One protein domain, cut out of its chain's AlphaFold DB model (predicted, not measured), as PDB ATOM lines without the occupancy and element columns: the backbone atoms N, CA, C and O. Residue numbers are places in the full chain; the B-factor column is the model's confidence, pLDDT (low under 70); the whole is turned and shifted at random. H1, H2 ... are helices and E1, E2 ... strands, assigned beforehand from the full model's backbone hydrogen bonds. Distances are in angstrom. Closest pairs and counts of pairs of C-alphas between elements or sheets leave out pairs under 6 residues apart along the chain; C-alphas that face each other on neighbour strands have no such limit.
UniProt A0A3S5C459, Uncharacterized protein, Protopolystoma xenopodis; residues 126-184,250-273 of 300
ATOM      1  N   HIS A 126     -56.673  27.180  31.873       76.25
ATOM      2  CA  HIS A 126     -56.410  25.810  32.312       76.25
ATOM      3  C   HIS A 126     -56.527  24.750  31.208       76.25
ATOM      4  O   HIS A 126     -55.966  23.667  31.352       76.25
ATOM      5  N   ASP A 127     -57.233  25.046  30.114       83.56
ATOM      6  CA  ASP A 127     -57.411  24.116  28.994       83.56
ATOM      7  C   ASP A 127     -56.249  24.183  27.990       83.56
ATOM      8  O   ASP A 127     -56.190  23.385  27.050       83.56
ATOM      9  N   LEU A 128     -55.333  25.149  28.143       86.62
ATOM     10  CA  LEU A 128     -54.204  25.268  27.233       86.62
ATOM     11  C   LEU A 128     -53.148  24.191  27.528       86.62
ATOM     12  O   LEU A 128     -52.758  23.996  28.679       86.62
ATOM     13  N   PRO A 129     -52.595  23.535  26.494       90.50
ATOM     14  CA  PRO A 129     -51.437  22.674  26.673       90.50
ATOM     15  C   PRO A 129     -50.268  23.465  27.275       90.50
ATOM     16  O   PRO A 129     -50.059  24.647  26.981       90.50
ATOM     17  N   VAL A 130     -49.466  22.784  28.089       89.31
ATOM     18  CA  VAL A 130     -48.276  23.328  28.766       89.31
ATOM     19  C   VAL A 130     -47.333  24.047  27.793       89.31
ATOM     20  O   VAL A 130     -46.832  25.134  28.077       89.31
ATOM     21  N   SER A 131     -47.155  23.500  26.589       91.50
ATOM     22  CA  SER A 131     -46.307  24.098  25.552       91.50
ATOM     23  C   SER A 131     -46.752  25.505  25.134       91.50
ATOM     24  O   SER A 131     -45.918  26.310  24.723       91.50
ATOM     25  N   LEU A 132     -48.053  25.811  25.212       93.50
ATOM     26  CA  LEU A 132     -48.573  27.145  24.908       93.50
ATOM     27  C   LEU A 132     -48.400  28.107  26.081       93.50
ATOM     28  O   LEU A 132     -48.056  29.258  25.833       93.50
ATOM     29  N   HIS A 133     -48.543  27.647  27.327       93.44
ATOM     30  CA  HIS A 133     -48.247  28.468  28.509       93.44
ATOM     31  C   HIS A 133     -46.822  29.012  28.459       93.44
ATOM     32  O   HIS A 133     -46.599  30.201  28.678       93.44
ATOM     33  N   TYR A 134     -45.877  28.154  28.076       93.81
ATOM     34  CA  TYR A 134     -44.482  28.529  27.918       93.81
ATOM     35  C   TYR A 134     -44.269  29.639  26.887       93.81
ATOM     36  O   TYR A 134     -43.618  30.641  27.167       93.81
ATOM     37  N   ARG A 135     -44.865  29.491  25.699       94.38
ATOM     38  CA  ARG A 135     -44.754  30.484  24.622       94.38
ATOM     39  C   ARG A 135     -45.442  31.801  24.967       94.38
ATOM     40  O   ARG A 135     -44.907  32.855  24.650       94.38
ATOM     41  N   LEU A 136     -46.603  31.744  25.618       95.44
ATOM     42  CA  LEU A 136     -47.320  32.937  26.068       95.44
ATOM     43  C   LEU A 136     -46.525  33.691  27.134       95.44
ATOM     44  O   LEU A 136     -46.460  34.915  27.089       95.44
ATOM     45  N   LEU A 137     -45.899  32.968  28.065       95.75
ATOM     46  CA  LEU A 137     -45.083  33.579  29.106       95.75
ATOM     47  C   LEU A 137     -43.800  34.187  28.531       95.75
ATOM     48  O   LEU A 137     -43.467  35.311  28.888       95.75
ATOM     49  N   LEU A 138     -43.131  33.488  27.608       95.06
ATOM     50  CA  LEU A 138     -41.994  34.013  26.846       95.06
ATOM     51  C   LEU A 138     -42.359  35.335  26.151       95.06
ATOM     52  O   LEU A 138     -41.692  36.345  26.350       95.06
ATOM     53  N   GLU A 139     -43.457  35.350  25.395       95.31
ATOM     54  CA  GLU A 139     -43.912  36.548  24.685       95.31
ATOM     55  C   GLU A 139     -44.258  37.692  25.654       95.31
ATOM     56  O   GLU A 139     -43.881  38.841  25.430       95.31
ATOM     57  N   ALA A 140     -44.917  37.383  26.774       94.88
ATOM     58  CA  ALA A 140     -45.237  38.371  27.800       94.88
ATOM     59  C   ALA A 140     -43.975  38.969  28.452       94.88
ATOM     60  O   ALA A 140     -43.942  40.171  28.724       94.88
ATOM     61  N   VAL A 141     -42.923  38.168  28.663       93.38
ATOM     62  CA  VAL A 141     -41.618  38.635  29.170       93.38
ATOM     63  C   VAL A 141     -40.948  39.579  28.174       93.38
ATOM     64  O   VAL A 141     -40.542  40.675  28.571       93.38
ATOM     65  N   VAL A 142     -40.910  39.208  26.891       91.44
ATOM     66  CA  VAL A 142     -40.347  40.042  25.811       91.44
ATOM     67  C   VAL A 142     -41.095  41.371  25.692       91.44
ATOM     68  O   VAL A 142     -40.484  42.438  25.630       91.44
ATOM     69  N   GLN A 143     -42.428  41.336  25.743       91.81
ATOM     70  CA  GLN A 143     -43.269  42.537  25.711       91.81
ATOM     71  C   GLN A 143     -43.268  43.321  27.032       91.81
ATOM     72  O   GLN A 143     -43.842  44.411  27.096       91.81
ATOM     73  N   ARG A 144     -42.625  42.791  28.081       91.31
ATOM     74  CA  ARG A 144     -42.622  43.351  29.437       91.31
ATOM     75  C   ARG A 144     -44.046  43.549  30.007       91.31
ATOM     76  O   ARG A 144     -44.277  44.454  30.813       91.31
ATOM     77  N   ASP A 145     -44.995  42.693  29.619       93.25
ATOM     78  CA  ASP A 145     -46.402  42.743  30.042       93.25
ATOM     79  C   ASP A 145     -46.581  42.104  31.431       93.25
ATOM     80  O   ASP A 145     -46.881  40.920  31.591       93.25
ATOM     81  N   CYS A 146     -46.358  42.912  32.470       93.75
ATOM     82  CA  CYS A 146     -46.404  42.469  33.865       93.75
ATOM     83  C   CYS A 146     -47.765  41.864  34.285       93.75
ATOM     84  O   CYS A 146     -47.755  40.831  34.964       93.75
ATOM     85  N   PRO A 147     -48.930  42.433  33.904       94.00
ATOM     86  CA  PRO A 147     -50.224  41.788  34.130       94.00
ATOM     87  C   PRO A 147     -50.334  40.388  33.515       94.00
ATOM     88  O   PRO A 147     -50.765  39.458  34.204       94.00
ATOM     89  N   ALA A 148     -49.912  40.213  32.257       94.81
ATOM     90  CA  ALA A 148     -49.961  38.911  31.592       94.81
ATOM     91  C   ALA A 148     -49.045  37.885  32.279       94.81
ATOM     92  O   ALA A 148     -49.480  36.766  32.558       94.81
ATOM     93  N   ILE A 149     -47.817  38.283  32.630       96.00
ATOM     94  CA  ILE A 149     -46.867  37.445  33.385       96.00
ATOM     95  C   ILE A 149     -47.485  37.002  34.710       96.00
ATOM     96  O   ILE A 149     -47.508  35.810  35.010       96.00
ATOM     97  N   THR A 150     -48.043  37.945  35.472       96.12
ATOM     98  CA  THR A 150     -48.682  37.666  36.765       96.12
ATOM     99  C   THR A 150     -49.781  36.613  36.612       96.12
ATOM    100  O   THR A 150     -49.796  35.622  37.341       96.12
ATOM    101  N   GLY A 151     -50.674  36.793  35.632       95.19
ATOM    102  CA  GLY A 151     -51.781  35.871  35.381       95.19
ATOM    103  C   GLY A 151     -51.329  34.478  34.935       95.19
ATOM    104  O   GLY A 151     -51.888  33.482  35.392       95.19
ATOM    105  N   LEU A 152     -50.307  34.389  34.082       95.50
ATOM    106  CA  LEU A 152     -49.768  33.114  33.601       95.50
ATOM    107  C   LEU A 152     -49.051  32.345  34.714       95.50
ATOM    108  O   LEU A 152     -49.302  31.158  34.903       95.50
ATOM    109  N   VAL A 153     -48.210  33.028  35.492       96.25
ATOM    110  CA  VAL A 153     -47.477  32.437  36.622       96.25
ATOM    111  C   VAL A 153     -48.447  31.974  37.716       96.25
ATOM    112  O   VAL A 153     -48.297  30.879  38.261       96.25
ATOM    113  N   ALA A 154     -49.504  32.746  37.987       96.00
ATOM    114  CA  ALA A 154     -50.541  32.373  38.951       96.00
ATOM    115  C   ALA A 154     -51.322  31.104  38.563       96.00
ATOM    116  O   ALA A 154     -51.930  30.483  39.436       96.00
ATOM    117  N   ASN A 155     -51.302  30.708  37.287       95.25
ATOM    118  CA  ASN A 155     -52.018  29.549  36.743       95.25
ATOM    119  C   ASN A 155     -51.077  28.495  36.141       95.25
ATOM    120  O   ASN A 155     -51.514  27.676  35.336       95.25
ATOM    121  N   TRP A 156     -49.793  28.519  36.508       95.56
ATOM    122  CA  TRP A 156     -48.787  27.680  35.869       95.56
ATOM    123  C   TRP A 156     -49.105  26.174  36.015       95.56
ATOM    124  O   TRP A 156     -49.344  25.705  37.138       95.56
ATOM    125  N   PRO A 157     -49.130  25.408  34.904       94.88
ATOM    126  CA  PRO A 157     -49.612  24.024  34.903       94.88
ATOM    127  C   PRO A 157     -48.571  22.987  35.351       94.88
ATOM    128  O   PRO A 157     -48.953  21.860  35.665       94.88
ATOM    129  N   ASP A 158     -47.289  23.352  35.393       95.31
ATOM    130  CA  ASP A 158     -46.186  22.451  35.742       95.31
ATOM    131  C   ASP A 158     -45.626  22.728  37.136       95.31
ATOM    132  O   ASP A 158     -45.846  23.789  37.716       95.31
ATOM    133  N   ASP A 159     -44.843  21.782  37.653       95.38
ATOM    134  CA  ASP A 159     -44.237  21.871  38.982       95.38
ATOM    135  C   ASP A 159     -42.997  22.801  38.994       95.38
ATOM    136  O   ASP A 159     -42.679  23.420  40.010       95.38
ATOM    137  N   HIS A 160     -42.315  22.962  37.855       95.12
ATOM    138  CA  HIS A 160     -41.088  23.752  37.741       95.12
ATOM    139  C   HIS A 160     -41.184  24.806  36.634       95.12
ATOM    140  O   HIS A 160     -41.562  24.494  35.502       95.12
ATOM    141  N   LEU A 161     -40.782  26.042  36.941       94.94
ATOM    142  CA  LEU A 161     -40.607  27.108  35.957       94.94
ATOM    143  C   LEU A 161     -39.140  27.537  35.893       94.94
ATOM    144  O   LEU A 161     -38.605  28.080  36.854       94.94
ATOM    145  N   ASP A 162     -38.512  27.324  34.739       94.00
ATOM    146  CA  ASP A 162     -37.165  27.817  34.449       94.00
ATOM    147  C   ASP A 162     -37.261  29.174  33.742       94.00
ATOM    148  O   ASP A 162     -37.641  29.251  32.565       94.00
ATOM    149  N   VAL A 163     -36.935  30.244  34.472       92.25
ATOM    150  CA  VAL A 163     -37.038  31.621  33.969       92.25
ATOM    151  C   VAL A 163     -35.948  31.914  32.942       92.25
ATOM    152  O   VAL A 163     -36.157  32.725  32.043       92.25
ATOM    153  N   ARG A 164     -34.803  31.229  33.004       89.56
ATOM    154  CA  ARG A 164     -33.693  31.454  32.073       89.56
ATOM    155  C   ARG A 164     -34.050  31.028  30.657       89.56
ATOM    156  O   ARG A 164     -33.661  31.685  29.696       89.56
ATOM    157  N   ARG A 165     -34.822  29.952  30.520       90.44
ATOM    158  CA  ARG A 165     -35.303  29.492  29.211       90.44
ATOM    159  C   ARG A 165     -36.350  30.447  28.599       90.44
ATOM    160  O   ARG A 165     -36.587  30.376  27.396       90.44
ATOM    161  N   LEU A 166     -36.970  31.323  29.408       91.38
ATOM    162  CA  LEU A 166     -37.925  32.345  28.944       91.38
ATOM    163  C   LEU A 166     -37.233  33.579  28.357       91.38
ATOM    164  O   LEU A 166     -37.904  34.531  27.973       91.38
ATOM    165  N   ILE A 167     -35.906  33.613  28.341       89.19
ATOM    166  CA  ILE A 167     -35.155  34.713  27.756       89.19
ATOM    167  C   ILE A 167     -34.809  34.318  26.325       89.19
ATOM    168  O   ILE A 167     -34.223  33.246  26.128       89.19
ATOM    169  N   PRO A 168     -35.116  35.161  25.328       84.50
ATOM    170  CA  PRO A 168     -34.614  34.950  23.982       84.50
ATOM    171  C   PRO A 168     -33.080  34.841  24.001       84.50
ATOM    172  O   PRO A 168     -32.415  35.662  24.641       84.50
ATOM    173  N   PRO A 169     -32.483  33.847  23.324       81.06
ATOM    174  CA  PRO A 169     -31.029  33.689  23.298       81.06
ATOM    175  C   PRO A 169     -30.310  34.918  22.714       81.06
ATOM    176  O   PRO A 169     -29.139  35.136  23.016       81.06
ATOM    177  N   GLU A 170     -31.008  35.738  21.925       84.50
ATOM    178  CA  GLU A 170     -30.508  36.984  21.342       84.50
ATOM    179  C   GLU A 170     -30.271  38.093  22.381       84.50
ATOM    180  O   GLU A 170     -29.511  39.024  22.116       84.50
ATOM    181  N   GLU A 171     -30.890  38.011  23.564       80.50
ATOM    182  CA  GLU A 171     -30.721  38.996  24.642       80.50
ATOM    183  C   GLU A 171     -29.525  38.687  25.560       80.50
ATOM    184  O   GLU A 171     -29.309  39.375  26.559       80.50
ATOM    185  N   VAL A 172     -28.734  37.660  25.238       82.50
ATOM    186  CA  VAL A 172     -27.533  37.287  25.990       82.50
ATOM    187  C   VAL A 172     -26.307  38.021  25.412       82.50
ATOM    188  O   VAL A 172     -26.054  37.915  24.212       82.50
ATOM    189  N   PRO A 173     -25.493  38.722  26.232       83.69
ATOM    190  CA  PRO A 173     -25.542  38.792  27.693       83.69
ATOM    191  C   PRO A 173     -26.638  39.727  28.215       83.69
ATOM    192  O   PRO A 173     -26.791  40.859  27.759       83.69
ATOM    193  N   LEU A 174     -27.358  39.249  29.231       82.88
ATOM    194  CA  LEU A 174     -28.412  40.010  29.887       82.88
ATOM    195  C   LEU A 174     -27.853  41.281  30.509       82.88
ATOM    196  O   LEU A 174     -26.825  41.261  31.186       82.88
ATOM    197  N   ALA A 175     -28.574  42.380  30.319       83.50
ATOM    198  CA  ALA A 175     -28.218  43.629  30.955       83.50
ATOM    199  C   ALA A 175     -28.350  43.538  32.488       83.50
ATOM    200  O   ALA A 175     -29.282  42.893  32.986       83.50
ATOM    201  N   PRO A 176     -27.507  44.282  33.220       83.44
ATOM    202  CA  PRO A 176     -27.618  44.450  34.651       83.44
ATOM    203  C   PRO A 176     -29.023  44.667  35.182       83.44
ATOM    204  O   PRO A 176     -29.742  45.567  34.726       83.44
ATOM    205  N   GLY A 177     -29.414  43.850  36.160       86.56
ATOM    206  CA  GLY A 177     -30.737  43.921  36.769       86.56
ATOM    207  C   GLY A 177     -31.887  43.718  35.777       86.56
ATOM    208  O   GLY A 177     -32.936  44.329  35.948       86.56
ATOM    209  N   TYR A 178     -31.731  42.892  34.738       88.56
ATOM    210  CA  TYR A 178     -32.764  42.663  33.716       88.56
ATOM    211  C   TYR A 178     -34.173  42.431  34.297       88.56
ATOM    212  O   TYR A 178     -35.151  43.009  33.802       88.56
ATOM    213  N   LEU A 179     -34.266  41.624  35.362       89.75
ATOM    214  CA  LEU A 179     -35.522  41.309  36.043       89.75
ATOM    215  C   LEU A 179     -35.973  42.397  37.026       89.75
ATOM    216  O   LEU A 179     -37.170  42.630  37.160       89.75
ATOM    217  N   THR A 180     -35.037  43.067  37.699       89.25
ATOM    218  CA  THR A 180     -35.309  44.050  38.767       89.25
ATOM    219  C   THR A 180     -35.484  45.473  38.239       89.25
ATOM    220  O   THR A 180     -36.042  46.343  38.913       89.25
ATOM    221  N   ARG A 181     -35.035  45.742  37.012       86.56
ATOM    222  CA  ARG A 181     -35.152  47.046  36.373       86.56
ATOM    223  C   ARG A 181     -36.604  47.290  35.992       86.56
ATOM    224  O   ARG A 181     -37.149  46.683  35.077       86.56
ATOM    225  N   SER A 182     -37.219  48.225  36.702       79.00
ATOM    226  CA  SER A 182     -38.540  48.741  36.373       79.00
ATOM    227  C   SER A 182     -38.578  49.312  34.960       79.00
ATOM    228  O   SER A 182     -37.679  50.063  34.562       79.00
ATOM    229  N   ILE A 183     -39.648  49.017  34.226       68.25
ATOM    230  CA  ILE A 183     -39.861  49.611  32.908       68.25
ATOM    231  C   ILE A 183     -40.358  51.040  33.092       68.25
ATOM    232  O   ILE A 183     -41.287  51.324  33.852       68.25
ATOM    233  N   LEU A 184     -39.727  51.964  32.382       63.31
ATOM    234  CA  LEU A 184     -40.155  53.350  32.336       63.31
ATOM    235  C   LEU A 184     -41.252  53.453  31.280       63.31
ATOM    236  O   LEU A 184     -40.973  53.719  30.113       63.31
ATOM    237  N   SER A 250     -41.309  45.879  38.242       92.81
ATOM    238  CA  SER A 250     -40.240  45.100  37.623       92.81
ATOM    239  C   SER A 250     -40.774  43.740  37.149       92.81
ATOM    240  O   SER A 250     -41.829  43.286  37.595       92.81
ATOM    241  N   LEU A 251     -40.054  43.072  36.240       93.12
ATOM    242  CA  LEU A 251     -40.419  41.708  35.836       93.12
ATOM    243  C   LEU A 251     -40.399  40.769  37.044       93.12
ATOM    244  O   LEU A 251     -41.297  39.945  37.193       93.12
ATOM    245  N   LEU A 252     -39.401  40.930  37.917       94.31
ATOM    246  CA  LEU A 252     -39.308  40.175  39.160       94.31
ATOM    247  C   LEU A 252     -40.560  40.380  40.015       94.31
ATOM    248  O   LEU A 252     -41.129  39.399  40.483       94.31
ATOM    249  N   ASP A 253     -41.036  41.622  40.154       93.94
ATOM    250  CA  ASP A 253     -42.269  41.899  40.897       93.94
ATOM    251  C   ASP A 253     -43.463  41.167  40.278       93.94
ATOM    252  O   ASP A 253     -44.249  40.574  41.006       93.94
ATOM    253  N   ALA A 254     -43.585  41.141  38.947       95.31
ATOM    254  CA  ALA A 254     -44.662  40.415  38.272       95.31
ATOM    255  C   ALA A 254     -44.615  38.899  38.550       95.31
ATOM    256  O   ALA A 254     -45.644  38.297  38.864       95.31
ATOM    257  N   PHE A 255     -43.426  38.285  38.506       95.62
ATOM    258  CA  PHE A 255     -43.246  36.877  38.885       95.62
ATOM    259  C   PHE A 255     -43.612  36.632  40.353       95.62
ATOM    260  O   PHE A 255     -44.354  35.696  40.660       95.62
ATOM    261  N   MET A 256     -43.139  37.490  41.258       95.88
ATOM    262  CA  MET A 256     -43.418  37.380  42.690       95.88
ATOM    263  C   MET A 256     -44.906  37.562  42.995       95.88
ATOM    264  O   MET A 256     -45.472  36.798  43.772       95.88
ATOM    265  N   ILE A 257     -45.576  38.521  42.356       95.38
ATOM    266  CA  ILE A 257     -47.022  38.713  42.511       95.38
ATOM    267  C   ILE A 257     -47.770  37.494  41.964       95.38
ATOM    268  O   ILE A 257     -48.687  37.010  42.627       95.38
ATOM    269  N   GLY A 258     -47.370  36.945  40.813       95.56
ATOM    270  CA  GLY A 258     -47.958  35.716  40.269       95.56
ATOM    271  C   GLY A 258     -47.837  34.533  41.234       95.56
ATOM    272  O   GLY A 258     -48.806  33.812  41.466       95.56
ATOM    273  N   LEU A 259     -46.677  34.385  41.880       94.31
ATOM    274  CA  LEU A 259     -46.442  33.385  42.924       94.31
ATOM    275  C   LEU A 259     -47.312  33.583  44.171       94.31
ATOM    276  O   LEU A 259     -47.798  32.611  44.751       94.31
ATOM    277  N   LEU A 260     -47.509  34.829  44.594       95.56
ATOM    278  CA  LEU A 260     -48.327  35.159  45.762       95.56
ATOM    279  C   LEU A 260     -49.832  35.052  45.474       95.56
ATOM    280  O   LEU A 260     -50.621  34.863  46.395       95.56
ATOM    281  N   THR A 261     -50.232  35.151  44.205       95.62
ATOM    282  CA  THR A 261     -51.634  35.111  43.747       95.62
ATOM    283  C   THR A 261     -52.010  33.788  43.075       95.62
ATOM    284  O   THR A 261     -52.983  33.714  42.316       95.62
ATOM    285  N   ARG A 262     -51.252  32.725  43.373       94.31
ATOM    286  CA  ARG A 262     -51.460  31.383  42.823       94.31
ATOM    287  C   ARG A 262     -52.891  30.902  43.002       94.31
ATOM    288  O   ARG A 262     -53.446  30.911  44.101       94.31
ATOM    289  N   GLN A 263     -53.456  30.416  41.907       94.38
ATOM    290  CA  GLN A 263     -54.750  29.754  41.920       94.38
ATOM    291  C   GLN A 263     -54.616  28.327  42.472       94.38
ATOM    292  O   GLN A 263     -53.550  27.723  42.345       94.38
ATOM    293  N   PRO A 264     -55.688  27.732  43.027       93.19
ATOM    294  CA  PRO A 264     -55.655  26.362  43.549       93.19
ATOM    295  C   PRO A 264     -55.234  25.299  42.522       93.19
ATOM    296  O   PRO A 264     -54.714  24.255  42.895       93.19
ATOM    297  N   ALA A 265     -55.448  25.566  41.229       89.56
ATOM    298  CA  ALA A 265     -55.036  24.690  40.134       89.56
ATOM    299  C   ALA A 265     -53.553  24.846  39.737       89.56
ATOM    300  O   ALA A 265     -53.059  24.067  38.926       89.56
ATOM    301  N   CYS A 266     -52.843  25.845  40.274       94.00
ATOM    302  CA  CYS A 266     -51.434  26.082  39.974       94.00
ATOM    303  C   CYS A 266     -50.558  25.021  40.638       94.00
ATOM    304  O   CYS A 266     -50.486  24.939  41.870       94.00
ATOM    305  N   ARG A 267     -49.849  24.246  39.818       93.00
ATOM    306  CA  ARG A 267     -49.042  23.103  40.268       93.00
ATOM    307  C   ARG A 267     -47.600  23.457  40.623       93.00
ATOM    308  O   ARG A 267     -46.912  22.661  41.244       93.00
ATOM    309  N   MET A 268     -47.176  24.677  40.319       95.56
ATOM    310  CA  MET A 268     -45.798  25.131  40.481       95.56
ATOM    311  C   MET A 268     -45.285  25.021  41.922       95.56
ATOM    312  O   MET A 268     -45.815  25.641  42.842       95.56
ATOM    313  N   THR A 269     -44.222  24.256  42.135       94.31
ATOM    314  CA  THR A 269     -43.551  24.087  43.430       94.31
ATOM    315  C   THR A 269     -42.259  24.886  43.526       94.31
ATOM    316  O   THR A 269     -41.867  25.275  44.624       94.31
ATOM    317  N   SER A 270     -41.605  25.150  42.396       93.50
ATOM    318  CA  SER A 270     -40.298  25.813  42.347       93.50
ATOM    319  C   SER A 270     -40.160  26.701  41.114       93.50
ATOM    320  O   SER A 270     -40.603  26.332  40.025       93.50
ATOM    321  N   ILE A 271     -39.497  27.844  41.292       94.62
ATOM    322  CA  ILE A 271     -39.054  28.715  40.202       94.62
ATOM    323  C   ILE A 271     -37.537  28.813  40.261       94.62
ATOM    324  O   ILE A 271     -36.983  29.111  41.320       94.62
ATOM    325  N   ASP A 272     -36.895  28.586  39.123       93.25
ATOM    326  CA  ASP A 272     -35.458  28.731  38.971       93.25
ATOM    327  C   ASP A 272     -35.114  30.083  38.328       93.25
ATOM    328  O   ASP A 272     -35.466  30.356  37.176       93.25
ATOM    329  N   PHE A 273     -34.425  30.930  39.097       90.12
ATOM    330  CA  PHE A 273     -33.857  32.209  38.658       90.12
ATOM    331  C   PHE A 273     -32.339  32.119  38.414       90.12
ATOM    332  O   PHE A 273     -31.669  33.145  38.254       90.12
TER     333      PHE A 273
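AT A GLANCE: This is residues 126 to 184 and 250 to 273 of the 300 residues of an uncharacterized protein of Protopolystoma xenopodis (UniProt A0A3S5C459). A small ribbon of two parallel strands, E1 next to E2, lies to one side of three helices, with H2 between H1 and H3; residues 163 to 184, with no named element, loop at one end. The printed part has 83 residues, ordered H1, H2, E1, H3, E2: mostly helix, though under half are in named elements. It is compact, radius of gyration of the C-alphas 12.2 A, and only just elongated, spanning 34 by 23 by 20 A.

HOW THE PARTS SIT: Look first at E1, residues 160 to 162, and E2, residues 270 to 272: N 161 and O 270 are 3.1 A apart, within hydrogen-bond range. H2, residues 146 to 154, touches H3, residues 251 to 260; their closest C-alphas, Thr 150 and Gly 258, are 4.1 A apart. H2 forms a helical hairpin with H1, residues 130 to 142, at a shallow tilt of 26 degrees; their closest C-alphas, Ala 140 and Ile 149, are 5.9 A apart. In H1, H2 and H3 every O i to N i+4 pair is within hydrogen-bond range.

IN THESE COORDINATES: Find C-alpha 130 at (-48.276, 23.328, 28.766); H1 runs 18.7 A from there. H3 spans 14.3 A, H2 12.0 A, E2 6.6 A and E1 6.5 A. E2 ends with C-alpha 272 at (-35.458, 28.731, 38.971).

THE WHOLE: Residues 185 to 249 are not printed; C-alphas 184 and 250 stand 9.8 A apart across the cut. No link printed whole is long. Confidence is low at residues 183 to 184.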